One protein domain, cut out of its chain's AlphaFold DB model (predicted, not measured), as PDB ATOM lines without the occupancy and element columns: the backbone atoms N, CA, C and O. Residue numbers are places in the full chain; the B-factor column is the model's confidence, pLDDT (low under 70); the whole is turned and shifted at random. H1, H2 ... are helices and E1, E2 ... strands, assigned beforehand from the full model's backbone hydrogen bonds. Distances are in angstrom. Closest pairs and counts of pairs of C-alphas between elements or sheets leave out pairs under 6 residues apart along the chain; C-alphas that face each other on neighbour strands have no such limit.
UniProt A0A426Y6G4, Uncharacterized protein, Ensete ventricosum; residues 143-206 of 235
ATOM      1  N   VAL A 143     189.787 233.587 221.586       79.38
ATOM      2  CA  VAL A 143     190.255 233.590 222.971       79.38
ATOM      3  C   VAL A 143     191.762 233.846 222.986       79.38
ATOM      4  O   VAL A 143     192.497 233.163 222.267       79.38
ATOM      5  N   PRO A 144     192.258 234.785 223.809       79.88
ATOM      6  CA  PRO A 144     193.687 234.964 224.016       79.88
ATOM      7  C   PRO A 144     194.255 233.803 224.845       79.88
ATOM      8  O   PRO A 144     193.804 233.528 225.962       79.88
ATOM      9  N   VAL A 145     195.278 233.149 224.304       84.06
ATOM     10  CA  VAL A 145     195.980 232.028 224.928       84.06
ATOM     11  C   VAL A 145     197.465 232.364 225.046       84.06
ATOM     12  O   VAL A 145     198.093 232.710 224.050       84.06
ATOM     13  N   CYS A 146     198.029 232.261 226.249       84.12
ATOM     14  CA  CYS A 146     199.474 232.269 226.475       84.12
ATOM     15  C   CYS A 146     199.980 230.829 226.537       84.12
ATOM     16  O   CYS A 146     199.451 230.032 227.314       84.12
ATOM     17  N   VAL A 147     201.002 230.507 225.752       85.19
ATOM     18  CA  VAL A 147     201.507 229.139 225.599       85.19
ATOM     19  C   VAL A 147     202.978 229.059 225.996       85.19
ATOM     20  O   VAL A 147     203.780 229.884 225.563       85.19
ATOM     21  N   GLY A 148     203.307 228.045 226.798       78.56
ATOM     22  CA  GLY A 148     204.678 227.711 227.188       78.56
ATOM     23  C   GLY A 148     205.331 228.715 228.142       78.56
ATOM     24  O   GLY A 148     204.703 229.672 228.603       78.56
ATOM     25  N   GLU A 149     206.612 228.485 228.425       72.19
ATOM     26  CA  GLU A 149     207.460 229.369 229.243       72.19
ATOM     27  C   GLU A 149     207.741 230.705 228.548       72.19
ATOM     28  O   GLU A 149     207.790 231.750 229.191       72.19
ATOM     29  N   GLU A 150     207.810 230.682 227.215       73.44
ATOM     30  CA  GLU A 150     207.970 231.865 226.362       73.44
ATOM     31  C   GLU A 150     206.770 232.829 226.450       73.44
ATOM     32  O   GLU A 150     206.846 233.968 225.988       73.44
ATOM     33  N   MET A 151     205.653 232.393 227.056       76.06
ATOM     34  CA  MET A 151     204.401 233.144 227.179       76.06
ATOM     35  C   MET A 151     203.929 233.740 225.844       76.06
ATOM     36  O   MET A 151     203.379 234.850 225.796       76.06
ATOM     37  N   GLU A 152     204.116 232.990 224.755       78.19
ATOM     38  CA  GLU A 152     203.723 233.441 223.426       78.19
ATOM     39  C   GLU A 152     202.195 233.540 223.341       78.19
ATOM     40  O   GLU A 152     201.461 232.658 223.799       78.19
ATOM     41  N   ARG A 153     201.710 234.656 222.785       81.75
ATOM     42  CA  ARG A 153     200.285 235.001 222.748       81.75
ATOM     43  C   ARG A 153     199.665 234.593 221.421       81.75
ATOM     44  O   ARG A 153     200.012 235.144 220.380       81.75
ATOM     45  N   PHE A 154     198.666 233.725 221.490       79.75
ATOM     46  CA  PHE A 154     197.862 233.280 220.358       79.75
ATOM     47  C   PHE A 154     196.408 233.728 220.515       79.75
ATOM     48  O   PHE A 154     195.866 233.729 221.618       79.75
ATOM     49  N   ALA A 155     195.761 234.079 219.404       80.19
ATOM     50  CA  ALA A 155     194.313 234.249 219.342       80.19
ATOM     51  C   ALA A 155     193.709 232.975 218.747       80.19
ATOM     52  O   ALA A 155     193.958 232.661 217.584       80.19
ATOM     53  N   VAL A 156     192.948 232.224 219.542       79.25
ATOM     54  CA  VAL A 156     192.406 230.921 219.127       79.25
ATOM     55  C   VAL A 156     190.883 230.952 219.128       79.25
ATOM     56  O   VAL A 156     190.308 231.290 220.162       79.25
ATOM     57  N   PRO A 157     190.210 230.573 218.027       79.88
ATOM     58  CA  PRO A 157     188.760 230.438 218.006       79.88
ATOM     59  C   PRO A 157     188.245 229.546 219.144       79.88
ATOM     60  O   PRO A 157     188.759 228.443 219.357       79.88
ATOM     61  N   ALA A 158     187.199 229.969 219.855       78.44
ATOM     62  CA  ALA A 158     186.616 229.168 220.936       78.44
ATOM     63  C   ALA A 158     186.066 227.816 220.448       78.44
ATOM     64  O   ALA A 158     186.061 226.844 221.203       78.44
ATOM     65  N   GLU A 159     185.662 227.729 219.180       76.56
ATOM     66  CA  GLU A 159     185.230 226.480 218.544       76.56
ATOM     67  C   GLU A 159     186.352 225.435 218.486       76.56
ATOM     68  O   GLU A 159     186.110 224.245 218.700       76.56
ATOM     69  N   LEU A 160     187.596 225.872 218.256       76.69
ATOM     70  CA  LEU A 160     188.756 224.981 218.255       76.69
ATOM     71  C   LEU A 160     189.053 224.467 219.663       76.69
ATOM     72  O   LEU A 160     189.340 223.283 219.827       76.69
ATOM     73  N   LEU A 161     188.886 225.309 220.685       79.38
ATOM     74  CA  LEU A 161     189.103 224.932 222.087       79.38
ATOM     75  C   LEU A 161     188.127 223.851 222.586       79.38
ATOM     76  O   LEU A 161     188.427 223.153 223.554       79.38
ATOM     77  N   GLY A 162     186.979 223.676 221.923       74.12
ATOM     78  CA  GLY A 162     186.030 222.596 222.204       74.12
ATOM     79  C   GLY A 162     186.417 221.231 221.617       74.12
ATOM     80  O   GLY A 162     185.781 220.229 221.952       74.12
ATOM     81  N   ARG A 163     187.437 221.159 220.749       78.50
ATOM     82  CA  ARG A 163     187.864 219.911 220.093       78.50
ATOM     83  C   ARG A 163     188.659 219.013 221.051       78.50
ATOM     84  O   ARG A 163     189.416 219.527 221.875       78.50
ATOM     85  N   PRO A 164     188.582 217.674 220.907       76.06
ATOM     86  CA  PRO A 164     189.255 216.732 221.809       76.06
ATOM     87  C   PRO A 164     190.771 216.949 221.911       76.06
ATOM     88  O   PRO A 164     191.324 216.814 222.998       76.06
ATOM     89  N   ALA A 165     191.421 217.375 220.823       75.69
ATOM     90  CA  ALA A 165     192.847 217.701 220.814       75.69
ATOM     91  C   ALA A 165     193.209 218.871 221.755       75.69
ATOM     92  O   ALA A 165     194.254 218.850 222.399       75.69
ATOM     93  N   PHE A 166     192.328 219.868 221.887       81.38
ATOM     94  CA  PHE A 166     192.519 220.988 222.811       81.38
ATOM     95  C   PHE A 166     192.029 220.670 224.227       81.38
ATOM     96  O   PHE A 166     192.559 221.228 225.184       81.38
ATOM     97  N   LEU A 167     191.068 219.754 224.398       81.56
ATOM     98  CA  LEU A 167     190.566 219.372 225.724       81.56
ATOM     99  C   LEU A 167     191.663 218.809 226.633       81.56
ATOM    100  O   LEU A 167     191.666 219.110 227.827       81.56
ATOM    101  N   GLU A 168     192.601 218.033 226.089       80.62
ATOM    102  CA  GLU A 168     193.700 217.477 226.886       80.62
ATOM    103  C   GLU A 168     194.692 218.568 227.322       80.62
ATOM    104  O   GLU A 168     195.114 218.603 228.479       80.62
ATOM    105  N   LEU A 169     194.971 219.544 226.449       82.56
ATOM    106  CA  LEU A 169     195.762 220.732 226.793       82.56
ATOM    107  C   LEU A 169     195.077 221.593 227.861       82.56
ATOM    108  O   LEU A 169     195.713 222.026 228.823       82.56
ATOM    109  N   LEU A 170     193.765 221.806 227.727       84.31
ATOM    110  CA  LEU A 170     192.953 222.524 228.711       84.31
ATOM    111  C   LEU A 170     192.913 221.796 230.055       84.31
ATOM    112  O   LEU A 170     192.868 222.441 231.101       84.31
ATOM    113  N   ARG A 171     192.953 220.460 230.050       82.50
ATOM    114  CA  ARG A 171     193.030 219.642 231.262       82.50
ATOM    115  C   ARG A 171     194.344 219.829 231.998       82.50
ATOM    116  O   ARG A 171     194.301 220.093 233.198       82.50
ATOM    117  N   ARG A 172     195.471 219.744 231.292       80.88
ATOM    118  CA  ARG A 172     196.798 220.000 231.873       80.88
ATOM    119  C   ARG A 172     196.889 221.432 232.408       80.88
ATOM    120  O   ARG A 172     197.226 221.632 233.569       80.88
ATOM    121  N   SER A 173     196.433 222.408 231.620       84.75
ATOM    122  CA  SER A 173     196.317 223.811 232.041       84.75
ATOM    123  C   SER A 173     195.488 223.989 233.314       84.75
ATOM    124  O   SER A 173     195.916 224.664 234.245       84.75
ATOM    125  N   ALA A 174     194.307 223.374 233.390       82.38
ATOM    126  CA  ALA A 174     193.446 223.506 234.557       82.38
ATOM    127  C   ALA A 174     193.996 222.792 235.801       82.38
ATOM    128  O   ALA A 174     193.634 223.168 236.914       82.38
ATOM    129  N   GLN A 175     194.837 221.770 235.629       79.88
ATOM    130  CA  GLN A 175     195.504 221.082 236.731       79.88
ATOM    131  C   GLN A 175     196.637 221.926 237.329       79.88
ATOM    132  O   GLN A 175     196.820 221.902 238.541       79.88
ATOM    133  N   GLU A 176     197.344 222.696 236.502       79.88
ATOM    134  CA  GLU A 176     198.472 223.533 236.931       79.88
ATOM    135  C   GLU A 176     198.038 224.939 237.374       79.88
ATOM    136  O   GLU A 176     198.411 225.410 238.445       79.88
ATOM    137  N   TYR A 177     197.193 225.601 236.582       77.06
ATOM    138  CA  TYR A 177     196.781 226.997 236.791       77.06
ATOM    139  C   TYR A 177     195.353 227.140 237.341       77.06
ATOM    140  O   TYR A 177     194.884 228.255 237.587       77.06
ATOM    141  N   GLY A 178     194.622 226.035 237.502       78.38
ATOM    142  CA  GLY A 178     193.228 226.043 237.945       78.38
ATOM    143  C   GLY A 178     192.221 226.441 236.856       78.38
ATOM    144  O   GLY A 178     192.561 226.898 235.763       78.38
ATOM    145  N   TYR A 179     190.930 226.284 237.166       74.56
ATOM    146  CA  TYR A 179     189.819 226.588 236.247       74.56
ATOM    147  C   TYR A 179     189.396 228.071 236.240       74.56
ATOM    148  O   TYR A 179     188.579 228.478 235.410       74.56
ATOM    149  N   GLU A 180     189.908 228.885 237.167       70.44
ATOM    150  CA  GLU A 180     189.459 230.271 237.376       70.44
ATOM    151  C   GLU A 180     190.344 231.334 236.714       70.44
ATOM    152  O   GLU A 180     190.118 232.522 236.930       70.44
ATOM    153  N   GLN A 181     191.278 230.946 235.840       71.81
ATOM    154  CA  GLN A 181     192.165 231.859 235.099       71.81
ATOM    155  C   GLN A 181     191.373 233.023 234.475       71.81
ATOM    156  O   GLN A 181     190.487 232.789 233.659       71.81
ATOM    157  N   ARG A 182     191.588 234.275 234.889       64.38
ATOM    158  CA  ARG A 182     190.809 235.426 234.390       64.38
ATOM    159  C   ARG A 182     191.531 236.092 233.215       64.38
ATOM    160  O   ARG A 182     192.720 236.371 233.304       64.38
ATOM    161  N   GLY A 183     190.799 236.384 232.140       68.44
ATOM    162  CA  GLY A 183     191.307 237.117 230.975       68.44
ATOM    163  C   GLY A 183     192.030 236.231 229.962       68.44
ATOM    164  O   GLY A 183     191.489 235.989 228.890       68.44
ATOM    165  N   VAL A 184     193.224 235.742 230.303       76.12
ATOM    166  CA  VAL A 184     194.063 234.940 229.395       76.12
ATOM    167  C   VAL A 184     194.120 233.495 229.849       76.12
ATOM    168  O   VAL A 184     194.353 233.218 231.026       76.12
ATOM    169  N   LEU A 185     193.938 232.579 228.904       84.38
ATOM    170  CA  LEU A 185     194.132 231.157 229.137       84.38
ATOM    171  C   LEU A 185     195.626 230.824 229.039       84.38
ATOM    172  O   LEU A 185     196.239 231.049 228.003       84.38
ATOM    173  N   ARG A 186     196.218 230.281 230.098       82.44
ATOM    174  CA  ARG A 186     197.618 229.839 230.127       82.44
ATOM    175  C   ARG A 186     197.680 228.343 229.877       82.44
ATOM    176  O   ARG A 186     197.055 227.590 230.617       82.44
ATOM    177  N   ILE A 187     198.412 227.898 228.862       84.81
ATOM    178  CA  ILE A 187     198.562 226.475 228.547       84.81
ATOM    179  C   ILE A 187     200.031 226.061 228.731       84.81
ATOM    180  O   ILE A 187     200.890 226.599 228.029       84.81
ATOM    181  N   PRO A 188     200.317 225.086 229.619       80.19
ATOM    182  CA  PRO A 188     201.645 224.511 229.794       80.19
ATOM    183  C   PRO A 188     201.898 223.516 228.660       80.19
ATOM    184  O   PRO A 188     201.670 222.313 228.761       80.19
ATOM    185  N   CYS A 189     202.247 224.054 227.500       79.06
ATOM    186  CA  CYS A 189     202.562 223.296 226.303       79.06
ATOM    187  C   CYS A 189     203.666 224.050 225.566       79.06
ATOM    188  O   CYS A 189     203.606 225.279 225.513       79.06
ATOM    189  N   PRO A 190     204.662 223.367 224.991       79.38
ATOM    190  CA  PRO A 190     205.646 224.036 224.161       79.38
ATOM    191  C   PRO A 190     204.972 224.648 222.926       79.38
ATOM    192  O   PRO A 190     204.160 224.020 222.235       79.38
ATOM    193  N   VAL A 191     205.369 225.880 222.629       80.56
ATOM    194  CA  VAL A 191     204.943 226.674 221.471       80.56
ATOM    195  C   VAL A 191     204.916 225.888 220.145       80.56
ATOM    196  O   VAL A 191     203.898 225.962 219.446       80.56
ATOM    197  N   PRO A 192     205.950 225.101 219.764       79.56
ATOM    198  CA  PRO A 192     205.937 224.373 218.491       79.56
ATOM    199  C   PRO A 192     204.796 223.353 218.376       79.56
ATOM    200  O   PRO A 192     204.211 223.210 217.298       79.56
ATOM    201  N   LEU A 193     204.421 222.684 219.473       81.31
ATOM    202  CA  LEU A 193     203.298 221.740 219.466       81.31
ATOM    203  C   LEU A 193     201.970 222.461 219.296       81.31
ATOM    204  O   LEU A 193     201.123 222.025 218.517       81.31
ATOM    205  N   PHE A 194     201.805 223.591 219.978       84.44
ATOM    206  CA  PHE A 194     200.589 224.381 219.872       84.44
ATOM    207  C   PHE A 194     200.385 224.940 218.464       84.44
ATOM    208  O   PHE A 194     199.285 224.840 217.919       84.44
ATOM    209  N   ARG A 195     201.453 225.442 217.829       81.88
ATOM    210  CA  ARG A 195     201.414 225.868 216.423       81.88
ATOM    211  C   ARG A 195     201.009 224.712 215.516       81.88
ATOM    212  O   ARG A 195     200.088 224.872 214.725       81.88
ATOM    213  N   ARG A 196     201.613 223.529 215.667       80.12
ATOM    214  CA  ARG A 196     201.247 222.349 214.866       80.12
ATOM    215  C   ARG A 196     199.780 221.950 215.056       80.12
ATOM    216  O   ARG A 196     199.111 221.624 214.083       80.12
ATOM    217  N   LEU A 197     199.259 222.033 216.278       80.75
ATOM    218  CA  LEU A 197     197.871 221.688 216.595       80.75
ATOM    219  C   LEU A 197     196.865 222.708 216.021       80.75
ATOM    220  O   LEU A 197     195.820 222.316 215.490       80.75
ATOM    221  N   LEU A 198     197.202 224.002 216.052       81.81
ATOM    222  CA  LEU A 198     196.443 225.059 215.370       81.81
ATOM    223  C   LEU A 198     196.428 224.859 213.854       81.81
ATOM    224  O   LEU A 198     195.375 224.960 213.229       81.81
ATOM    225  N   LEU A 199     197.587 224.535 213.289       80.00
ATOM    226  CA  LEU A 199     197.765 224.259 211.872       80.00
ATOM    227  C   LEU A 199     196.920 223.039 211.452       80.00
ATOM    228  O   LEU A 199     196.044 223.169 210.605       80.00
ATOM    229  N   LEU A 200     197.043 221.884 212.119       75.62
ATOM    230  CA  LEU A 200     196.196 220.701 211.853       75.62
ATOM    231  C   LEU A 200     194.694 221.020 211.899       75.62
ATOM    232  O   LEU A 200     193.897 220.462 211.139       75.62
ATOM    233  N   SER A 201     194.315 221.940 212.784       70.44
ATOM    234  CA  SER A 201     192.932 222.364 212.952       70.44
ATOM    235  C   SER A 201     192.417 223.264 211.832       70.44
ATOM    236  O   SER A 201     191.204 223.250 211.607       70.44
ATOM    237  N   SER A 202     193.293 224.003 211.143       67.38
ATOM    238  CA  SER A 202     192.937 224.840 209.992       67.38
ATOM    239  C   SER A 202     192.899 224.054 208.677       67.38
ATOM    240  O   SER A 202     192.100 224.386 207.805       67.38
ATOM    241  N   TYR A 203     193.684 222.979 208.542       61.84
ATOM    242  CA  TYR A 203     193.691 222.143 207.329       61.84
ATOM    243  C   TYR A 203     192.556 221.111 207.277       61.84
ATOM    244  O   TYR A 203     192.176 220.653 206.204       61.84
ATOM    245  N   SER A 204     191.993 220.737 208.428       60.44
ATOM    246  CA  SER A 204     190.909 219.751 208.512       60.44
ATOM    247  C   SER A 204     189.537 220.426 208.570       60.44
ATOM    248  O   SER A 204     188.910 220.505 209.627       60.44
ATOM    249  N   SER A 205     189.060 220.899 207.416       49.44
ATOM    250  CA  SER A 205     187.639 221.239 207.200       49.44
ATOM    251  C   SER A 205     186.775 219.989 206.932       49.44
ATOM    252  O   SER A 205     185.555 220.023 207.058       49.44
ATOM    253  N   SER A 206     187.392 218.839 206.635       46.09
ATOM    254  CA  SER A 206     186.687 217.563 206.479       46.09
ATOM    255  C   SER A 206     186.886 216.704 207.726       46.09
ATOM    256  O   SER A 206     187.997 216.279 208.046       46.09
TER     257      SER A 206
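What this domain is: This is residues 143 to 206 of the 235 residues of an uncharacterized protein of Ensete ventricosum (UniProt A0A426Y6G4). A small three-stranded sheet has helix H3 over one face, covering part of E2 and E1, while the long helix H2 packs on the edge strand E3. H2 and H3 run opposite ways, and the short H1 joins E2 to H2. The printed part has 64 residues, in the order E1 E2 H1 H2 E3 H3; the sheet, E2 E1 E3, is mixed, and the class is mixed, helices and strands. It is compact, with a radius of gyration of the C-alphas of 11.2 A, yet elongated, spanning 33 by 22 by 18 A.

How they stand to each other: E1, residues 143 to 147, is the inner strand. E2, residues 152 to 157, is antiparallel to it, a hairpin, with N 145 and O 154 2.8 A apart, within hydrogen-bond range. E3, residues 185 to 187, is parallel to E1, with N 187 and O 146 2.8 A apart, within range. H3, residues 191 to 203, makes two layers, a helix on one face of the sheet; its height over the sheet is 10.5 A, and it lies over E2 and, only just, with 3 C-alphas, over E1. It runs along the strands, at 19 degrees to E2 on the local plane. H2, residues 164 to 177, only grazes the sheet; the closest C-alphas of H2 and E3, Ser 173 and Ile 187, are 4.9 A apart. H2 and H3 are close but not clearly touching, the closest C-alphas, Ala 165 and Leu 197, being 7.7 A apart; they have a shallow tilt of 29 degrees, opposite ways. H1, residues 158 to 161, only grazes the sheet, and is only just on it, with 5 pairs of C-alphas within 10 A. Each O i to N i+4 pair is within range in H3, 8 of 10 in H2; H1 is too short for one.

Where its parts are: E1 begins at C-alpha 143 (190.255, 233.590, 222.971). E2 is 16.2 A long, H2 19.7 A and H3 18.6 A, ending at C-alpha 203 (193.691, 222.143, 207.329).

The domain as a whole: The C-alphas farthest apart, Glu 180 and Ser 206, are 33.5 A apart. The printed part has no cut and no long link. Residues 182 to 183 and 202 to 206 have pLDDT under 70.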